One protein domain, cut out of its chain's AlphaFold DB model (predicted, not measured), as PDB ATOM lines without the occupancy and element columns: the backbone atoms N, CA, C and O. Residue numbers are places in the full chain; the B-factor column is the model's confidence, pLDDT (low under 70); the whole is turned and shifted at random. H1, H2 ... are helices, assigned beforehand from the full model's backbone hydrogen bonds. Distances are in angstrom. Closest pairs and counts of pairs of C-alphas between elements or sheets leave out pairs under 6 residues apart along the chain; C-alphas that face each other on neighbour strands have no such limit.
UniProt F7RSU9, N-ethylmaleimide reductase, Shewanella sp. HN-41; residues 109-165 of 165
ATOM      1  N   ARG A 109     367.085 241.931 263.535       90.56
ATOM      2  CA  ARG A 109     366.293 241.254 262.482       90.56
ATOM      3  C   ARG A 109     366.422 239.727 262.493       90.56
ATOM      4  O   ARG A 109     365.416 239.032 262.412       90.56
ATOM      5  N   ALA A 110     367.646 239.217 262.641       92.69
ATOM      6  CA  ALA A 110     367.889 237.779 262.709       92.69
ATOM      7  C   ALA A 110     367.157 237.129 263.893       92.69
ATOM      8  O   ALA A 110     366.618 236.042 263.736       92.69
ATOM      9  N   PHE A 111     367.084 237.800 265.044       95.44
ATOM     10  CA  PHE A 111     366.409 237.271 266.228       95.44
ATOM     11  C   PHE A 111     364.884 237.285 266.071       95.44
ATOM     12  O   PHE A 111     364.225 236.369 266.545       95.44
ATOM     13  N   ILE A 112     364.321 238.265 265.349       94.62
ATOM     14  CA  ILE A 112     362.874 238.292 265.074       94.62
ATOM     15  C   ILE A 112     362.449 237.036 264.303       94.62
ATOM     16  O   ILE A 112     361.494 236.372 264.687       94.62
ATOM     17  N   ALA A 113     363.184 236.683 263.245       94.88
ATOM     18  CA  ALA A 113     362.853 235.525 262.414       94.88
ATOM     19  C   ALA A 113     363.293 234.171 263.005       94.88
ATOM     20  O   ALA A 113     362.893 233.117 262.513       94.88
ATOM     21  N   ASN A 114     364.154 234.179 264.026       96.50
ATOM     22  CA  ASN A 114     364.785 232.982 264.574       96.50
ATOM     23  C   ASN A 114     364.709 233.028 266.107       96.50
ATOM     24  O   ASN A 114     365.652 233.504 266.744       96.50
ATOM     25  N   PRO A 115     363.628 232.520 266.728       96.50
ATOM     26  CA  PRO A 115     363.479 232.556 268.188       96.50
ATOM     27  C   PRO A 115     364.570 231.755 268.918       96.50
ATOM     28  O   PRO A 115     364.866 231.999 270.083       96.50
ATOM     29  N   ASP A 116     365.191 230.808 268.219       97.62
ATOM     30  CA  ASP A 116     366.295 229.963 268.661       97.62
ATOM     31  C   ASP A 116     367.644 230.379 268.044       97.62
ATOM     32  O   ASP A 116     368.537 229.544 267.889       97.62
ATOM     33  N   LEU A 117     367.814 231.664 267.692       97.38
ATOM     34  CA  LEU A 117     369.011 232.176 267.015       97.38
ATOM     35  C   LEU A 117     370.331 231.698 267.651       97.38
ATOM     36  O   LEU A 117     371.152 231.171 266.901       97.38
ATOM     37  N   PRO A 118     370.562 231.780 268.982       96.50
ATOM     38  CA  PRO A 118     371.823 231.318 269.566       96.50
ATOM     39  C   PRO A 118     372.119 229.841 269.280       96.50
ATOM     40  O   PRO A 118     373.252 229.488 268.964       96.50
ATOM     41  N   TYR A 119     371.094 228.983 269.327       97.25
ATOM     42  CA  TYR A 119     371.234 227.565 269.004       97.25
ATOM     43  C   TYR A 119     371.607 227.366 267.534       97.25
ATOM     44  O   TYR A 119     372.489 226.560 267.230       97.25
ATOM     45  N   ARG A 120     370.988 228.129 266.625       97.12
ATOM     46  CA  ARG A 120     371.309 228.058 265.196       97.12
ATOM     47  C   ARG A 120     372.731 228.506 264.903       97.12
ATOM     48  O   ARG A 120     373.437 227.793 264.204       97.12
ATOM     49  N   LEU A 121     373.167 229.627 265.480       95.62
ATOM     50  CA  LEU A 121     374.531 230.128 265.297       95.62
ATOM     51  C   LEU A 121     375.567 229.129 265.833       95.62
ATOM     52  O   LEU A 121     376.520 228.808 265.129       95.62
ATOM     53  N   ALA A 122     375.347 228.571 267.029       94.75
ATOM     54  CA  ALA A 122     376.262 227.604 267.642       94.75
ATOM     55  C   ALA A 122     376.411 226.300 266.837       94.75
ATOM     56  O   ALA A 122     377.467 225.676 266.866       94.75
ATOM     57  N   ASN A 123     375.361 225.889 266.119       96.00
ATOM     58  CA  ASN A 123     375.331 224.648 265.339       96.00
ATOM     59  C   ASN A 123     375.424 224.889 263.823       96.00
ATOM     60  O   ASN A 123     375.201 223.959 263.053       96.00
ATOM     61  N   GLN A 124     375.720 226.122 263.391       94.81
ATOM     62  CA  GLN A 124     375.816 226.508 261.975       94.81
ATOM     63  C   GLN A 124     374.562 226.124 261.160       94.81
ATOM     64  O   GLN A 124     374.641 225.683 260.015       94.81
ATOM     65  N   LEU A 125     373.383 226.274 261.769       95.75
ATOM     66  CA  LEU A 125     372.096 225.939 261.161       95.75
ATOM     67  C   LEU A 125     371.556 227.108 260.326       95.75
ATOM     68  O   LEU A 125     371.794 228.271 260.666       95.75
ATOM     69  N   PRO A 126     370.767 226.831 259.271       94.31
ATOM     70  CA  PRO A 126     370.212 227.874 258.421       94.31
ATOM     71  C   PRO A 126     369.254 228.790 259.190       94.31
ATOM     72  O   PRO A 126     368.401 228.351 259.975       94.31
ATOM     73  N   LEU A 127     369.378 230.089 258.923       94.00
ATOM     74  CA  LEU A 127     368.488 231.103 259.469       94.00
ATOM     75  C   LEU A 127     367.234 231.226 258.604       94.00
ATOM     76  O   LEU A 127     367.299 231.229 257.377       94.00
ATOM     77  N   SER A 128     366.089 231.347 259.262       93.38
ATOM     78  CA  SER A 128     364.827 231.679 258.618       93.38
ATOM     79  C   SER A 128     364.881 233.108 258.060       93.38
ATOM     80  O   SER A 128     365.449 233.992 258.718       93.38
ATOM     81  N   PRO A 129     364.300 233.344 256.867       91.31
ATOM     82  CA  PRO A 129     364.193 234.680 256.299       91.31
ATOM     83  C   PRO A 129     363.284 235.562 257.159       91.31
ATOM     84  O   PRO A 129     362.402 235.081 257.867       91.31
ATOM     85  N   PHE A 130     363.520 236.871 257.105       87.19
ATOM     86  CA  PHE A 130     362.709 237.874 257.789       87.19
ATOM     87  C   PHE A 130     361.633 238.408 256.833       87.19
ATOM     88  O   PHE A 130     361.825 239.448 256.205       87.19
ATOM     89  N   ASP A 131     360.538 237.662 256.671       84.00
ATOM     90  CA  ASP A 131     359.524 237.900 255.630       84.00
ATOM     91  C   ASP A 131     358.055 237.698 256.068       84.00
ATOM     92  O   ASP A 131     357.144 237.964 255.286       84.00
ATOM     93  N   LYS A 132     357.784 237.275 257.311       75.25
ATOM     94  CA  LYS A 132     356.443 236.811 257.730       75.25
ATOM     95  C   LYS A 132     355.424 237.873 258.171       75.25
ATOM     96  O   LYS A 132     354.366 237.515 258.680       75.25
ATOM     97  N   GLY A 133     355.670 239.164 257.989       76.06
ATOM     98  CA  GLY A 133     354.680 240.176 258.373       76.06
ATOM     99  C   GLY A 133     355.246 241.579 258.543       76.06
ATOM    100  O   GLY A 133     356.442 241.798 258.333       76.06
ATOM    101  N   PRO A 134     354.394 242.554 258.908       82.06
ATOM    102  CA  PRO A 134     354.849 243.910 259.169       82.06
ATOM    103  C   PRO A 134     355.729 243.946 260.424       82.06
ATOM    104  O   PRO A 134     355.421 243.318 261.431       82.06
ATOM    105  N   LEU A 135     356.804 244.739 260.391       86.62
ATOM    106  CA  LEU A 135     357.656 244.951 261.570       86.62
ATOM    107  C   LEU A 135     356.931 245.724 262.689       86.62
ATOM    108  O   LEU A 135     357.279 245.592 263.860       86.62
ATOM    109  N   PHE A 136     355.942 246.548 262.333       90.12
ATOM    110  CA  PHE A 136     355.201 247.395 263.264       90.12
ATOM    111  C   PHE A 136     353.693 247.185 263.102       90.12
ATOM    112  O   PHE A 136     353.172 247.250 261.988       90.12
ATOM    113  N   GLY A 137     352.990 246.995 264.221       90.25
ATOM    114  CA  GLY A 137     351.559 246.679 264.236       90.25
ATOM    115  C   GLY A 137     351.273 245.205 263.934       90.25
ATOM    116  O   GLY A 137     352.165 244.366 263.989       90.25
ATOM    117  N   GLY A 138     350.015 244.884 263.626       90.50
ATOM    118  CA  GLY A 138     349.595 243.513 263.325       90.50
ATOM    119  C   GLY A 138     349.237 242.681 264.564       90.50
ATOM    120  O   GLY A 138     348.761 243.211 265.567       90.50
ATOM    121  N   SER A 139     349.394 241.359 264.452       88.94
ATOM    122  CA  SER A 139     349.057 240.372 265.489       88.94
ATOM    123  C   SER A 139     350.135 239.273 265.527       88.94
ATOM    124  O   SER A 139     351.314 239.592 265.595       88.94
ATOM    125  N   ALA A 140     349.770 237.990 265.484       90.94
ATOM    126  CA  ALA A 140     350.715 236.876 265.602       90.94
ATOM    127  C   ALA A 140     351.650 236.697 264.387       90.94
ATOM    128  O   ALA A 140     352.787 236.253 264.557       90.94
ATOM    129  N   ALA A 141     351.174 237.031 263.183       90.62
ATOM    130  CA  ALA A 141     351.912 236.836 261.936       90.62
ATOM    131  C   ALA A 141     353.159 237.731 261.865       90.62
ATOM    132  O   ALA A 141     353.051 238.954 261.958       90.62
ATOM    133  N   GLY A 142     354.335 237.120 261.718       90.25
ATOM    134  CA  GLY A 142     355.623 237.810 261.729       90.25
ATOM    135  C   GLY A 142     356.114 238.201 263.124       90.25
ATOM    136  O   GLY A 142     357.113 238.914 263.226       90.25
ATOM    137  N   TYR A 143     355.446 237.736 264.187       92.56
ATOM    138  CA  TYR A 143     355.812 238.027 265.575       92.56
ATOM    139  C   TYR A 143     356.053 236.750 266.387       92.56
ATOM    140  O   TYR A 143     357.160 236.533 266.875       92.56
ATOM    141  N   THR A 144     355.050 235.872 266.496       93.12
ATOM    142  CA  THR A 144     355.131 234.636 267.302       93.12
ATOM    143  C   THR A 144     355.084 233.353 266.473       93.12
ATOM    144  O   THR A 144     355.133 232.264 267.034       93.12
ATOM    145  N   ASP A 145     354.958 233.454 265.150       92.50
ATOM    146  CA  ASP A 145     354.769 232.327 264.225       92.50
ATOM    147  C   ASP A 145     356.033 231.959 263.418       92.50
ATOM    148  O   ASP A 145     355.995 231.146 262.480       92.50
ATOM    149  N   TYR A 146     357.182 232.528 263.788       94.56
ATOM    150  CA  TYR A 146     358.479 232.019 263.362       94.56
ATOM    151  C   TYR A 146     358.789 230.716 264.115       94.56
ATOM    152  O   TYR A 146     358.868 230.722 265.346       94.56
ATOM    153  N   PRO A 147     358.955 229.579 263.416       94.12
ATOM    154  CA  PRO A 147     359.217 228.308 264.074       94.12
ATOM    155  C   PRO A 147     360.663 228.236 264.573       94.12
ATOM    156  O   PRO A 147     361.581 228.781 263.955       94.12
ATOM    157  N   SER A 148     360.884 227.470 265.644       96.00
ATOM    158  CA  SER A 148     362.230 226.975 265.961       96.00
ATOM    159  C   SER A 148     362.750 226.073 264.835       96.00
ATOM    160  O   SER A 148     361.959 225.508 264.072       96.00
ATOM    161  N   TYR A 149     364.065 225.866 264.754       95.25
ATOM    162  CA  TYR A 149     364.660 224.975 263.758       95.25
ATOM    163  C   TYR A 149     364.088 223.551 263.851       95.25
ATOM    164  O   TYR A 149     363.707 222.961 262.841       95.25
ATOM    165  N   LYS A 150     363.941 223.022 265.074       93.12
ATOM    166  CA  LYS A 150     363.364 221.687 265.310       93.12
ATOM    167  C   LYS A 150     361.912 221.594 264.832       93.12
ATOM    168  O   LYS A 150     361.538 220.608 264.202       93.12
ATOM    169  N   THR A 151     361.106 222.621 265.102       91.81
ATOM    170  CA  THR A 151     359.708 222.688 264.650       91.81
ATOM    171  C   THR A 151     359.620 222.752 263.124       91.81
ATOM    172  O   THR A 151     358.817 222.035 262.531       91.81
ATOM    173  N   ALA A 152     360.464 223.568 262.484       88.00
ATOM    174  CA  ALA A 152     360.508 223.691 261.029       88.00
ATOM    175  C   ALA A 152     360.871 222.356 260.358       88.00
ATOM    176  O   ALA A 152     360.208 221.947 259.410       88.00
ATOM    177  N   LEU A 153     361.867 221.644 260.895       87.25
ATOM    178  CA  LEU A 153     362.275 220.333 260.387       87.25
ATOM    179  C   LEU A 153     361.142 219.295 260.483       87.25
ATOM    180  O   LEU A 153     360.899 218.555 259.531       87.25
ATOM    181  N   GLY A 154     360.412 219.269 261.603       82.50
ATOM    182  CA  GLY A 154     359.265 218.373 261.793       82.50
ATOM    183  C   GLY A 154     358.125 218.617 260.799       82.50
ATOM    184  O   GLY A 154     357.531 217.654 260.312       82.50
ATOM    185  N   ALA A 155     357.850 219.881 260.459       76.69
ATOM    186  CA  ALA A 155     356.824 220.247 259.480       76.69
ATOM    187  C   ALA A 155     357.190 219.809 258.053       76.69
ATOM    188  O   ALA A 155     356.332 219.304 257.330       76.69
ATOM    189  N   VAL A 156     358.466 219.942 257.668       76.19
ATOM    190  CA  VAL A 156     358.957 219.467 256.364       76.19
ATOM    191  C   VAL A 156     358.792 217.951 256.251       76.19
ATOM    192  O   VAL A 156     358.211 217.488 255.275       76.19
ATOM    193  N   MET A 157     359.200 217.191 257.274       70.44
ATOM    194  CA  MET A 157     359.090 215.725 257.262       70.44
ATOM    195  C   MET A 157     357.638 215.222 257.168       70.44
ATOM    196  O   MET A 157     357.368 214.289 256.421       70.44
ATOM    197  N   HIS A 158     356.681 215.876 257.838       63.44
ATOM    198  CA  HIS A 158     355.257 215.515 257.722       63.44
ATOM    199  C   HIS A 158     354.645 215.915 256.369       63.44
ATOM    200  O   HIS A 158     353.707 215.277 255.900       63.44
ATOM    201  N   SER A 159     355.152 216.976 255.731       61.78
ATOM    202  CA  SER A 159     354.675 217.400 254.409       61.78
ATOM    203  C   SER A 159     355.126 216.465 253.280       61.78
ATOM    204  O   SER A 159     354.386 216.288 252.316       61.78
ATOM    205  N   SER A 160     356.289 215.817 253.420       58.81
ATOM    206  CA  SER A 160     356.786 214.814 252.467       58.81
ATOM    207  C   SER A 160     356.027 213.484 252.518       58.81
ATOM    208  O   SER A 160     355.956 212.803 251.498       58.81
ATOM    209  N   ASP A 161     355.406 213.144 253.650       55.12
ATOM    210  CA  ASP A 161     354.652 211.890 253.809       55.12
ATOM    211  C   ASP A 161     353.219 211.963 253.245       55.12
ATOM    212  O   ASP A 161     352.618 210.936 252.939       55.12
ATOM    213  N   ASN A 162     352.679 213.167 253.023       54.16
ATOM    214  CA  ASN A 162     351.333 213.376 252.468       54.16
ATOM    215  C   ASN A 162     351.306 213.536 250.932       54.16
ATOM    216  O   ASN A 162     350.273 213.897 250.368       54.16
ATOM    217  N   GLY A 163     352.428 213.290 250.247       48.22
ATOM    218  CA  GLY A 163     352.580 213.445 248.794       48.22
ATOM    219  C   GLY A 163     352.314 212.190 247.952       48.22
ATOM    220  O   GLY A 163     352.649 212.192 246.770       48.22
ATOM    221  N   VAL A 164     351.750 211.121 248.525       48.06
ATOM    222  CA  VAL A 164     351.398 209.899 247.783       48.06
ATOM    223  C   VAL A 164     349.888 209.672 247.841       48.06
ATOM    224  O   VAL A 164     349.380 209.032 248.760       48.06
ATOM    225  N   ALA A 165     349.183 210.206 246.844       39.81
ATOM    226  CA  ALA A 165     347.867 209.747 246.404       39.81
ATOM    227  C   ALA A 165     347.724 210.005 244.899       39.81
ATOM    228  O   ALA A 165     348.008 211.149 244.477       39.81
TER     229      ALA A 165
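What this domain is: This is residues 109 to 165 of the 165 residues of the protein "N-ethylmaleimide reductase" of Shewanella sp. HN-41 (UniProt F7RSU9). Two short helices, H1 and H2, and a long loop that runs out from H2 and folds back make a small body, and the longest helix, H3, leads away from it as an arm whose residues 156 to 165 stick out free. The loop, residues 123 to 148, has its far bend around Phe 136, at the opposite end of the model from the tip of the arm. The printed part has 57 residues with three named helices, in the order H1, H2, H3, and no named strand; the class is all helix, but only 24 of the 57 residues are in named elements. The whole is loose, with a radius of gyration of the C-alphas of 13.3 A, and flat in outline, spanning 42 by 30 by 13 A.

How they stand to each other: H1, residues 109 to 113, and H2, residues 117 to 122, are joined by a tight link of 3 residues. They are close but not clearly touching, their closest C-alphas being those of Phe 111 and Leu 117, 5.8 A apart. A long link leads on to H3, residues 149 to 161. H2 and H3 are close but not clearly touching: their closest C-alphas, those of Arg 120 and Tyr 149, are 7.5 A apart. The lines of H2 and H3 are about perpendicular, at 88 degrees. H1 and H3 are apart. Every O i to N i+4 pair is within hydrogen-bond range in H1 and H2, and 8 of 9 are in H3.

Where its parts are: H1 runs from Arg 109, its C-alpha at (366.293, 241.254, 262.482), to Ala 113 and is 6.7 A long from first to last C-alpha. H2 runs from Leu 117 to Ala 122 and measures 8.6 A, ending with C-alpha 122 at (376.262, 227.604, 267.642). H3 runs from Tyr 149 to Asp 161 and measures 19.2 A, from C-alpha 149 at (364.660, 224.975, 263.758) to C-alpha 161 at (354.652, 211.890, 253.809).

The domain as a whole: The two C-alphas farthest apart are those of Phe 136 and Ala 165, at 41.9 A. Residues 156 to 165, of which 156 to 161 belong to H3, stand free; without them the body of 47 residues spans 32 by 22 by 12 A. The printed part has no cut and ends at residue 165, the chain's last residue. The link from H2 to H3, 26 residues, is the long one. The mean pLDDT of the printed part is 85.5; residues 158 to 165 are under 70, of low confidence.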